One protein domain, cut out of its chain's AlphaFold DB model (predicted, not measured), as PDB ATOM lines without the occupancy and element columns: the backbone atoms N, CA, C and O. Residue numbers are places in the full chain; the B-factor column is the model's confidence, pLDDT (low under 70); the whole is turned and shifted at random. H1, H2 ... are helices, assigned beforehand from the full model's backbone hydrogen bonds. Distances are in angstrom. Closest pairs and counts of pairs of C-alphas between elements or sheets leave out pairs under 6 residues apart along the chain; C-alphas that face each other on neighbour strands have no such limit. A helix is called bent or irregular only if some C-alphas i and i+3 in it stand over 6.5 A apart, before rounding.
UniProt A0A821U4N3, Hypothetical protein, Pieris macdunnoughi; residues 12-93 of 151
ATOM      1  N   ILE A  12      43.524  87.290 -71.737       78.19
ATOM      2  CA  ILE A  12      44.199  88.496 -71.236       78.19
ATOM      3  C   ILE A  12      45.524  88.126 -70.560       78.19
ATOM      4  O   ILE A  12      46.553  88.746 -70.844       78.19
ATOM      5  N   ASN A  13      45.515  87.086 -69.722       80.06
ATOM      6  CA  ASN A  13      46.726  86.586 -69.074       80.06
ATOM      7  C   ASN A  13      47.726  86.033 -70.092       80.06
ATOM      8  O   ASN A  13      48.916  86.348 -70.027       80.06
ATOM      9  N   TRP A  14      47.254  85.265 -71.076       80.56
ATOM     10  CA  TRP A  14      48.104  84.750 -72.143       80.56
ATOM     11  C   TRP A  14      48.737  85.882 -72.958       80.56
ATOM     12  O   TRP A  14      49.943  85.862 -73.190       80.56
ATOM     13  N   LYS A  15      47.957  86.900 -73.343       78.94
ATOM     14  CA  LYS A  15      48.433  88.059 -74.109       78.94
ATOM     15  C   LYS A  15      49.513  88.823 -73.351       78.94
ATOM     16  O   LYS A  15      50.535  89.166 -73.942       78.94
ATOM     17  N   LYS A  16      49.305  89.071 -72.054       84.44
ATOM     18  CA  LYS A  16      50.289  89.743 -71.198       84.44
ATOM     19  C   LYS A  16      51.598  88.954 -71.146       84.44
ATOM     20  O   LYS A  16      52.640  89.500 -71.498       84.44
ATOM     21  N   ASN A  17      51.523  87.662 -70.823       82.62
ATOM     22  CA  ASN A  17      52.696  86.789 -70.767       82.62
ATOM     23  C   ASN A  17      53.403  86.709 -72.127       82.62
ATOM     24  O   ASN A  17      54.628  86.753 -72.195       82.62
ATOM     25  N   PHE A  18      52.653  86.633 -73.227       80.00
ATOM     26  CA  PHE A  18      53.210  86.613 -74.576       80.00
ATOM     27  C   PHE A  18      53.992  87.895 -74.881       80.00
ATOM     28  O   PHE A  18      55.145  87.821 -75.305       80.00
ATOM     29  N   CYS A  19      53.403  89.066 -74.625       81.00
ATOM     30  CA  CYS A  19      54.080  90.345 -74.821       81.00
ATOM     31  C   CYS A  19      55.337  90.452 -73.953       81.00
ATOM     32  O   CYS A  19      56.382  90.817 -74.472       81.00
ATOM     33  N   GLU A  20      55.285  90.067 -72.679       84.56
ATOM     34  CA  GLU A  20      56.457  90.089 -71.791       84.56
ATOM     35  C   GLU A  20      57.571  89.138 -72.268       84.56
ATOM     36  O   GLU A  20      58.746  89.501 -72.267       84.56
ATOM     37  N   THR A  21      57.215  87.941 -72.745       82.12
ATOM     38  CA  THR A  21      58.187  86.905 -73.148       82.12
ATOM     39  C   THR A  21      58.822  87.176 -74.515       82.12
ATOM     40  O   THR A  21      59.958  86.764 -74.772       82.12
ATOM     41  N   PHE A  22      58.084  87.823 -75.419       78.81
ATOM     42  CA  PHE A  22      58.492  88.016 -76.811       78.81
ATOM     43  C   PHE A  22      58.790  89.474 -77.185       78.81
ATOM     44  O   PHE A  22      59.315  89.688 -78.274       78.81
ATOM     45  N   ALA A  23      58.556  90.462 -76.309       77.31
ATOM     46  CA  ALA A  23      58.898  91.870 -76.571       77.31
ATOM     47  C   ALA A  23      60.388  92.088 -76.865       77.31
ATOM     48  O   ALA A  23      60.742  92.966 -77.645       77.31
ATOM     49  N   SER A  24      61.262  91.282 -76.260       82.31
ATOM     50  CA  SER A  24      62.713  91.331 -76.471       82.31
ATOM     51  C   SER A  24      63.209  90.363 -77.551       82.31
ATOM     52  O   SER A  24      64.410  90.298 -77.814       82.31
ATOM     53  N   LYS A  25      62.314  89.589 -78.183       80.56
ATOM     54  CA  LYS A  25      62.672  88.588 -79.196       80.56
ATOM     55  C   LYS A  25      62.439  89.122 -80.609       80.56
ATOM     56  O   LYS A  25      61.544  89.918 -80.859       80.56
ATOM     57  N   GLY A  26      63.249  88.650 -81.557       77.75
ATOM     58  CA  GLY A  26      63.100  89.001 -82.971       77.75
ATOM     59  C   GLY A  26      61.819  88.443 -83.612       77.75
ATOM     60  O   GLY A  26      61.140  87.572 -83.066       77.75
ATOM     61  N   TRP A  27      61.530  88.901 -84.832       78.69
ATOM     62  CA  TRP A  27      60.326  88.536 -85.593       78.69
ATOM     63  C   TRP A  27      60.138  87.032 -85.829       78.69
ATOM     64  O   TRP A  27      59.004  86.562 -85.891       78.69
ATOM     65  N   SER A  28      61.224  86.266 -85.951       80.06
ATOM     66  CA  SER A  28      61.148  84.824 -86.221       80.06
ATOM     67  C   SER A  28      60.544  84.032 -85.039       80.06
ATOM     68  O   SER A  28      59.536  83.353 -85.243       80.06
ATOM     69  N   PRO A  29      61.040  84.170 -83.790       80.88
ATOM     70  CA  PRO A  29      60.389  83.612 -82.599       80.88
ATOM     71  C   PRO A  29      58.919  84.014 -82.421       80.88
ATOM     72  O   PRO A  29      58.101  83.177 -82.050       80.88
ATOM     73  N   ILE A  30      58.578  85.276 -82.704       78.44
ATOM     74  CA  ILE A  30      57.199  85.785 -82.612       78.44
ATOM     75  C   ILE A  30      56.298  85.075 -83.625       78.44
ATOM     76  O   ILE A  30      55.233  84.579 -83.258       78.44
ATOM     77  N   ARG A  31      56.733  84.979 -84.890       75.88
ATOM     78  CA  ARG A  31      55.997  84.247 -85.932       75.88
ATOM     79  C   ARG A  31      55.809  82.785 -85.563       75.88
ATOM     80  O   ARG A  31      54.717  82.272 -85.764       75.88
ATOM     81  N   TYR A  32      56.833  82.136 -85.017       76.31
ATOM     82  CA  TYR A  32      56.741  80.742 -84.589       76.31
ATOM     83  C   TYR A  32      55.711  80.556 -83.467       76.31
ATOM     84  O   TYR A  32      54.861  79.679 -83.549       76.31
ATOM     85  N   ALA A  33      55.734  81.415 -82.445       71.69
ATOM     86  CA  ALA A  33      54.821  81.312 -81.311       71.69
ATOM     87  C   ALA A  33      53.364  81.661 -81.673       71.69
ATOM     88  O   ALA A  33      52.438  81.013 -81.185       71.69
ATOM     89  N   LEU A  34      53.152  82.639 -82.564       68.75
ATOM     90  CA  LEU A  34      51.834  82.923 -83.140       68.75
ATOM     91  C   LEU A  34      51.350  81.763 -84.010       68.75
ATOM     92  O   LEU A  34      50.219  81.317 -83.853       68.75
ATOM     93  N   ALA A  35      52.205  81.246 -84.894       68.69
ATOM     94  CA  ALA A  35      51.858  80.111 -85.738       68.69
ATOM     95  C   ALA A  35      51.474  78.901 -84.887       68.69
ATOM     96  O   ALA A  35      50.448  78.308 -85.155       68.69
ATOM     97  N   PHE A  36      52.215  78.598 -83.820       71.12
ATOM     98  CA  PHE A  36      51.926  77.462 -82.946       71.12
ATOM     99  C   PHE A  36      50.544  77.544 -82.282       71.12
ATOM    100  O   PHE A  36      49.837  76.545 -82.220       71.12
ATOM    101  N   LYS A  37      50.131  78.726 -81.803       68.56
ATOM    102  CA  LYS A  37      48.831  78.880 -81.131       68.56
ATOM    103  C   LYS A  37      47.656  79.022 -82.102       68.56
ATOM    104  O   LYS A  37      46.587  78.506 -81.811       68.56
ATOM    105  N   TYR A  38      47.845  79.701 -83.234       69.06
ATOM    106  CA  TYR A  38      46.762  80.020 -84.180       69.06
ATOM    107  C   TYR A  38      46.811  79.187 -85.460       69.06
ATOM    108  O   TYR A  38      46.134  79.520 -86.429       69.06
ATOM    109  N   GLN A  39      47.606  78.112 -85.507       73.00
ATOM    110  CA  GLN A  39      47.724  77.283 -86.708       73.00
ATOM    111  C   GLN A  39      46.359  76.768 -87.158       73.00
ATOM    112  O   GLN A  39      46.030  76.846 -88.339       73.00
ATOM    113  N   ALA A  40      45.561  76.284 -86.205       69.38
ATOM    114  CA  ALA A  40      44.237  75.756 -86.484       69.38
ATOM    115  C   ALA A  40      43.279  76.846 -86.987       69.38
ATOM    116  O   ALA A  40      42.592  76.630 -87.983       69.38
ATOM    117  N   ASP A  41      43.305  78.034 -86.377       71.94
ATOM    118  CA  ASP A  41      42.481  79.174 -86.792       71.94
ATOM    119  C   ASP A  41      42.848  79.682 -88.191       71.94
ATOM    120  O   ASP A  41      41.969  79.950 -89.009       71.94
ATOM    121  N   ILE A  42      44.146  79.768 -88.501       74.62
ATOM    122  CA  ILE A  42      44.634  80.184 -89.823       74.62
ATOM    123  C   ILE A  42      44.187  79.183 -90.892       74.62
ATOM    124  O   ILE A  42      43.727  79.590 -91.960       74.62
ATOM    125  N   ILE A  43      44.292  77.881 -90.607       75.81
ATOM    126  CA  ILE A  43      43.817  76.838 -91.520       75.81
ATOM    127  C   ILE A  43      42.297  76.940 -91.678       75.81
ATOM    128  O   ILE A  43      41.810  76.925 -92.807       75.81
ATOM    129  N   ALA A  44      41.550  77.118 -90.584       70.38
ATOM    130  CA  ALA A  44      40.097  77.243 -90.609       70.38
ATOM    131  C   ALA A  44      39.614  78.458 -91.422       70.38
ATOM    132  O   ALA A  44      38.651  78.339 -92.175       70.38
ATOM    133  N   CYS A  45      40.302  79.602 -91.351       74.50
ATOM    134  CA  CYS A  45      40.006  80.776 -92.180       74.50
ATOM    135  C   CYS A  45      40.193  80.534 -93.687       74.50
ATOM    136  O   CYS A  45      39.574  81.226 -94.492       74.50
ATOM    137  N   GLY A  46      41.041  79.578 -94.075       74.31
ATOM    138  CA  GLY A  46      41.260  79.199 -95.471       74.31
ATOM    139  C   GLY A  46      40.261  78.170 -96.012       74.31
ATOM    140  O   GLY A  46      40.310  77.850 -97.201       74.31
ATOM    141  N   LEU A  47      39.376  77.626 -95.168       79.50
ATOM    142  CA  LEU A  47      38.425  76.596 -95.572       79.50
ATOM    143  C   LEU A  47      37.156  77.194 -96.206       79.50
ATOM    144  O   LEU A  47      36.722  78.286 -95.844       79.50
ATOM    145  N   PRO A  48      36.504  76.462 -97.126       78.19
ATOM    146  CA  PRO A  48      35.204  76.846 -97.668       78.19
ATOM    147  C   PRO A  48      34.132  77.024 -96.577       78.19
ATOM    148  O   PRO A  48      34.038  76.194 -95.671       78.19
ATOM    149  N   ASN A  49      33.261  78.035 -96.704       77.69
ATOM    150  CA  ASN A  49      32.226  78.365 -95.703       77.69
ATOM    151  C   ASN A  49      31.362  77.158 -95.286       77.69
ATOM    152  O   ASN A  49      31.079  76.976 -94.111       77.69
ATOM    153  N   ASN A  50      31.034  76.253 -96.219       74.50
ATOM    154  CA  ASN A  50      30.241  75.046 -95.941       74.50
ATOM    155  C   ASN A  50      30.916  74.036 -94.990       74.50
ATOM    156  O   ASN A  50      30.259  73.104 -94.522       74.50
ATOM    157  N   VAL A  51      32.225  74.176 -94.786       76.56
ATOM    158  CA  VAL A  51      33.032  73.416 -93.826       76.56
ATOM    159  C   VAL A  51      33.205  74.236 -92.545       76.56
ATOM    160  O   VAL A  51      33.017  73.696 -91.462       76.56
ATOM    161  N   VAL A  52      33.481  75.540 -92.667       76.75
ATOM    162  CA  VAL A  52      33.668  76.461 -91.531       76.75
ATOM    163  C   VAL A  52      32.424  76.563 -90.651       76.75
ATOM    164  O   VAL A  52      32.555  76.527 -89.435       76.75
ATOM    165  N   ASP A  53      31.227  76.606 -91.239       78.12
ATOM    166  CA  ASP A  53      29.960  76.703 -90.497       78.12
ATOM    167  C   ASP A  53      29.676  75.468 -89.622       78.12
ATOM    168  O   ASP A  53      28.810  75.501 -88.750       78.12
ATOM    169  N   LYS A  54      30.379  74.358 -89.872       78.19
ATOM    170  CA  LYS A  54      30.237  73.089 -89.141       78.19
ATOM    171  C   LYS A  54      31.412  72.797 -88.213       78.19
ATOM    172  O   LYS A  54      31.367  71.800 -87.499       78.19
ATOM    173  N   LEU A  55      32.456  73.622 -88.250       79.62
ATOM    174  CA  LEU A  55      33.613  73.502 -87.375       79.62
ATOM    175  C   LEU A  55      33.365  74.312 -86.109       79.62
ATOM    176  O   LEU A  55      33.248  75.535 -86.158       79.62
ATOM    177  N   ASP A  56      33.327  73.627 -84.973       74.81
ATOM    178  CA  ASP A  56      33.197  74.289 -83.683       74.81
ATOM    179  C   ASP A  56      34.569  74.767 -83.194       74.81
ATOM    180  O   ASP A  56      35.386  73.976 -82.718       74.81
ATOM    181  N   ARG A  57      34.848  76.067 -83.349       68.44
ATOM    182  CA  ARG A  57      36.169  76.661 -83.070       68.44
ATOM    183  C   ARG A  57      36.583  76.534 -81.604       68.44
ATOM    184  O   ARG A  57      37.772  76.482 -81.316       68.44
ATOM    185  N   GLU A  58      35.622  76.440 -80.689       68.81
ATOM    186  CA  GLU A  58      35.881  76.304 -79.250       68.81
ATOM    187  C   GLU A  58      36.375  74.897 -78.871       68.81
ATOM    188  O   GLU A  58      37.054  74.716 -77.858       68.81
ATOM    189  N   SER A  59      36.073  73.898 -79.709       68.62
ATOM    190  CA  SER A  59      36.500  72.508 -79.515       68.62
ATOM    191  C   SER A  59      37.938  72.245 -79.978       68.62
ATOM    192  O   SER A  59      38.565  71.282 -79.535       68.62
ATOM    193  N   LEU A  60      38.482  73.114 -80.834       70.81
ATOM    194  CA  LEU A  60      39.755  72.912 -81.518       70.81
ATOM    195  C   LEU A  60      40.911  73.448 -80.672       70.81
ATOM    196  O   LEU A  60      41.348  74.587 -80.823       70.81
ATOM    197  N   LYS A  61      41.423  72.613 -79.764       70.00
ATOM    198  CA  LYS A  61      42.573  72.969 -78.917       70.00
ATOM    199  C   LYS A  61      43.911  72.716 -79.616       70.00
ATOM    200  O   LYS A  61      44.914  73.316 -79.227       70.00
ATOM    201  N   GLY A  62      43.927  71.862 -80.641       71.38
ATOM    202  CA  GLY A  62      45.115  71.545 -81.430       71.38
ATOM    203  C   GLY A  62      44.837  71.290 -82.914       71.38
ATOM    204  O   GLY A  62      43.697  71.194 -83.366       71.38
ATOM    205  N   THR A  63      45.913  71.152 -83.694       73.12
ATOM    206  CA  THR A  63      45.825  70.831 -85.128       73.12
ATOM    207  C   THR A  63      45.264  69.434 -85.384       73.12
ATOM    208  O   THR A  63      44.654  69.203 -86.420       73.12
ATOM    209  N   GLU A  64      45.453  68.501 -84.451       76.44
ATOM    210  CA  GLU A  64      44.955  67.121 -84.543       76.44
ATOM    211  C   GLU A  64      43.425  67.065 -84.493       76.44
ATOM    212  O   GLU A  64      42.809  66.430 -85.350       76.44
ATOM    213  N   ASP A  65      42.818  67.808 -83.564       77.62
ATOM    214  CA  ASP A  65      41.363  67.945 -83.449       77.62
ATOM    215  C   ASP A  65      40.774  68.531 -84.738       77.62
ATOM    216  O   ASP A  65      39.770  68.041 -85.257       77.62
ATOM    217  N   LEU A  66      41.456  69.529 -85.316       79.44
ATOM    218  CA  LEU A  66      41.062  70.125 -86.592       79.44
ATOM    219  C   LEU A  66      41.089  69.084 -87.715       79.44
ATOM    220  O   LEU A  66      40.128  68.988 -88.476       79.44
ATOM    221  N   TYR A  67      42.165  68.301 -87.836       79.44
ATOM    222  CA  TYR A  67      42.250  67.258 -88.860       79.44
ATOM    223  C   TYR A  67      41.186  66.174 -88.669       79.44
ATOM    224  O   TYR A  67      40.631  65.689 -89.657       79.44
ATOM    225  N   HIS A  68      40.863  65.821 -87.426       84.62
ATOM    226  CA  HIS A  68      39.807  64.863 -87.119       84.62
ATOM    227  C   HIS A  68      38.425  65.373 -87.555       84.62
ATOM    228  O   HIS A  68      37.701  64.667 -88.264       84.62
ATOM    229  N   GLU A  69      38.074  66.611 -87.200       82.50
ATOM    230  CA  GLU A  69      36.815  67.237 -87.619       82.50
ATOM    231  C   GLU A  69      36.744  67.435 -89.139       82.50
ATOM    232  O   GLU A  69      35.730  67.129 -89.771       82.50
ATOM    233  N   LEU A  70      37.846  67.845 -89.773       82.88
ATOM    234  CA  LEU A  70      37.938  67.917 -91.233       82.88
ATOM    235  C   LEU A  70      37.713  66.553 -91.892       82.88
ATOM    236  O   LEU A  70      37.005  66.465 -92.897       82.88
ATOM    237  N   GLY A  71      38.260  65.485 -91.307       81.12
ATOM    238  CA  GLY A  71      38.042  64.111 -91.755       81.12
ATOM    239  C   GLY A  71      36.567  63.709 -91.701       81.12
ATOM    240  O   GLY A  71      36.047  63.141 -92.664       81.12
ATOM    241  N   LYS A  72      35.840  64.079 -90.636       83.75
ATOM    242  CA  LYS A  72      34.383  63.854 -90.556       83.75
ATOM    243  C   LYS A  72      33.636  64.560 -91.682       83.75
ATOM    244  O   LYS A  72      32.657  64.020 -92.194       83.75
ATOM    245  N   LEU A  73      34.094  65.740 -92.096       80.31
ATOM    246  CA  LEU A  73      33.452  66.570 -93.118       80.31
ATOM    247  C   LEU A  73      33.854  66.208 -94.563       80.31
ATOM    248  O   LEU A  73      33.258  66.731 -95.506       80.31
ATOM    249  N   GLU A  74      34.780  65.265 -94.775       77.00
ATOM    250  CA  GLU A  74      35.284  64.880 -96.107       77.00
ATOM    251  C   GLU A  74      34.168  64.380 -97.055       77.00
ATOM    252  O   GLU A  74      34.186  64.622 -98.267       77.00
ATOM    253  N   HIS A  75      33.130  63.737 -96.506       74.81
ATOM    254  CA  HIS A  75      31.969  63.261 -97.271       74.81
ATOM    255  C   HIS A  75      31.204  64.395 -97.980       74.81
ATOM    256  O   HIS A  75      30.638  64.184 -99.056       74.81
ATOM    257  N   LEU A  76      31.217  65.609 -97.420       70.69
ATOM    258  CA  LEU A  76      30.553  66.778 -98.004       70.69
ATOM    259  C   LEU A  76      31.258  67.264 -99.273       70.69
ATOM    260  O   LEU A  76      30.615  67.818-100.163       70.69
ATOM    261  N   VAL A  77      32.566  67.026 -99.381       64.56
ATOM    262  CA  VAL A  77      33.365  67.379-100.561       64.56
ATOM    263  C   VAL A  77      33.187  66.328-101.665       64.56
ATOM    264  O   VAL A  77      33.060  66.684-102.839       64.56
ATOM    265  N   ARG A  78      33.071  65.038-101.306       57.66
ATOM    266  CA  ARG A  78      32.870  63.933-102.268       57.66
ATOM    267  C   ARG A  78      31.507  63.942-102.971       57.66
ATOM    268  O   ARG A  78      31.412  63.458-104.100       57.66
ATOM    269  N   LYS A  79      30.462  64.516-102.363       54.38
ATOM    270  CA  LYS A  79      29.094  64.473-102.914       54.38
ATOM    271  C   LYS A  79      28.963  65.142-104.295       54.38
ATOM    272  O   LYS A  79      28.261  64.630-105.162       54.38
ATOM    273  N   LYS A  80      29.748  66.195-104.567       55.09
ATOM    274  CA  LYS A  80      29.739  66.896-105.870       55.09
ATOM    275  C   LYS A  80      30.161  66.023-107.067       55.09
ATOM    276  O   LYS A  80      29.872  66.396-108.202       55.09
ATOM    277  N   ILE A  81      30.839  64.893-106.842       53.88
ATOM    278  CA  ILE A  81      31.335  64.010-107.915       53.88
ATOM    279  C   ILE A  81      30.303  62.931-108.287       53.88
ATOM    280  O   ILE A  81      30.213  62.557-109.457       53.88
ATOM    281  N   TYR A  82      29.502  62.457-107.327       52.38
ATOM    282  CA  TYR A  82      28.519  61.390-107.555       52.38
ATOM    283  C   TYR A  82      27.163  61.914-108.041       52.38
ATOM    284  O   TYR A  82      26.601  61.326-108.962       52.38
ATOM    285  N   ASP A  83      26.706  63.074-107.555       52.06
ATOM    286  CA  ASP A  83      25.417  63.644-107.982       52.06
ATOM    287  C   ASP A  83      25.382  63.948-109.500       52.06
ATOM    288  O   ASP A  83      24.337  63.834-110.136       52.06
ATOM    289  N   LYS A  84      26.532  64.245-110.133       51.75
ATOM    290  CA  LYS A  84      26.629  64.424-111.599       51.75
ATOM    291  C   LYS A  84      26.481  63.126-112.405       51.75
ATOM    292  O   LYS A  84      26.136  63.196-113.583       51.75
ATOM    293  N   LYS A  85      26.770  61.957-111.823       50.47
ATOM    294  CA  LYS A  85      26.638  60.663-112.519       50.47
ATOM    295  C   LYS A  85      25.202  60.144-112.491       50.47
ATOM    296  O   LYS A  85      24.762  59.560-113.480       50.47
ATOM    297  N   ASP A  86      24.463  60.412-111.420       48.75
ATOM    298  CA  ASP A  86      23.094  59.911-111.273       48.75
ATOM    299  C   ASP A  86      22.099  60.634-112.194       48.75
ATOM    300  O   ASP A  86      21.204  59.989-112.743       48.75
ATOM    301  N   THR A  87      22.296  61.927-112.482       49.16
ATOM    302  CA  THR A  87      21.438  62.658-113.438       49.16
ATOM    303  C   THR A  87      21.504  62.059-114.848       49.16
ATOM    304  O   THR A  87      20.477  61.898-115.499       49.16
ATOM    305  N   ILE A  88      22.687  61.626-115.299       53.75
ATOM    306  CA  ILE A  88      22.867  61.006-116.626       53.75
ATOM    307  C   ILE A  88      22.150  59.645-116.706       53.75
ATOM    308  O   ILE A  88      21.663  59.244-117.764       53.75
ATOM    309  N   HIS A  89      22.063  58.918-115.591       51.41
ATOM    310  CA  HIS A  89      21.525  57.560-115.581       51.41
ATOM    311  C   HIS A  89      19.984  57.507-115.528       51.41
ATOM    312  O   HIS A  89      19.391  56.514-115.972       51.41
ATOM    313  N   PHE A  90      19.319  58.549-115.017       49.91
ATOM    314  CA  PHE A  90      17.852  58.614-114.968       49.91
ATOM    315  C   PHE A  90      17.225  58.904-116.339       49.91
ATOM    316  O   PHE A  90      16.260  58.232-116.710       49.91
ATOM    317  N   ASP A  91      17.821  59.785-117.147       47.47
ATOM    318  CA  ASP A  91      17.279  60.135-118.471       47.47
ATOM    319  C   ASP A  91      17.325  58.970-119.477       47.47
ATOM    320  O   ASP A  91      16.456  58.837-120.343       47.47
ATOM    321  N   ILE A  92      18.278  58.042-119.332       55.56
ATOM    322  CA  ILE A  92      18.382  56.850-120.195       55.56
ATOM    323  C   ILE A  92      17.310  55.798-119.847       55.56
ATOM    324  O   ILE A  92      16.910  54.997-120.699       55.56
ATOM    325  N   LYS A  93      16.828  55.763-118.598       47.78
ATOM    326  CA  LYS A  93      15.950  54.689-118.102       47.78
ATOM    327  C   LYS A  93      14.477  54.907-118.466       47.78
ATOM    328  O   LYS A  93      13.756  53.928-118.659       47.78
TER     329      LYS A  93
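What this domain is: This is residues 12 to 93 of the 151 residues of the protein "Hypothetical protein" of Pieris macdunnoughi (UniProt A0A821U4N3). What shape is this? It is a long, thin rod of helices: bent H4 runs nearly straight, residues 78 to 93 sticking out at one end, while H1 folds back near H2 at the other. What makes it? The 82 printed residues hold H1, H2, H3, H4 and no named strand: all helix, extended, radius of gyration of the C-alphas 20.2 A, spans 72 by 23 by 18 A.

How they stand to each other: Is H4, residues 63 to 93, straight? Assigned as one helix by its hydrogen bonds, it is bent, C-alphas 72 and 75 being 7.2 A apart; arms H4a, 63 to 72, and H4b, 75 to 93, stand at a shallow tilt of 15 degrees. What touches it? Irregular H2, residues 27 to 45, C-alphas 37 and 40 being 7.7 A apart, only just touches H4a, with residues 39 to 40 alone and 3 pairs of C-alphas within 8 A; the closest C-alphas, of Ala 40 and Thr 63, are 5.3 A apart. H1, residues 12 to 22, is close to but not clearly touching H2, the closest C-alphas, of Phe 22 and Ile 30, 6.3 A apart. H3, residues 49 to 52, is likewise close to H4a but not clearly touching. Are the backbones complete? O i to N i+4 pairs are all within hydrogen-bond range in H1 and H4a, 13 of 15 in H2 and 5 of 15 in H4b, which has 7 of 16 O i to N i+3 pairs; H3 is too short.

Where its parts are: Where are the ends? C-alpha 12 of H1 is at (44.199, 88.496, -71.236), C-alpha 93 of H4b at (15.950, 54.689, -118.102). How long are the longer elements? H2 measures 22.7 A and H4b 27.6 A, first to last C-alpha.

The domain as a whole: How far does it reach? The farthest C-alphas, of Ser 24 and Lys 93, are 72.5 A apart. Is anything cut or uncertain? The printed part has no cut and no long link; pLDDT is under 70 in 25 residues, among them 77 to 93.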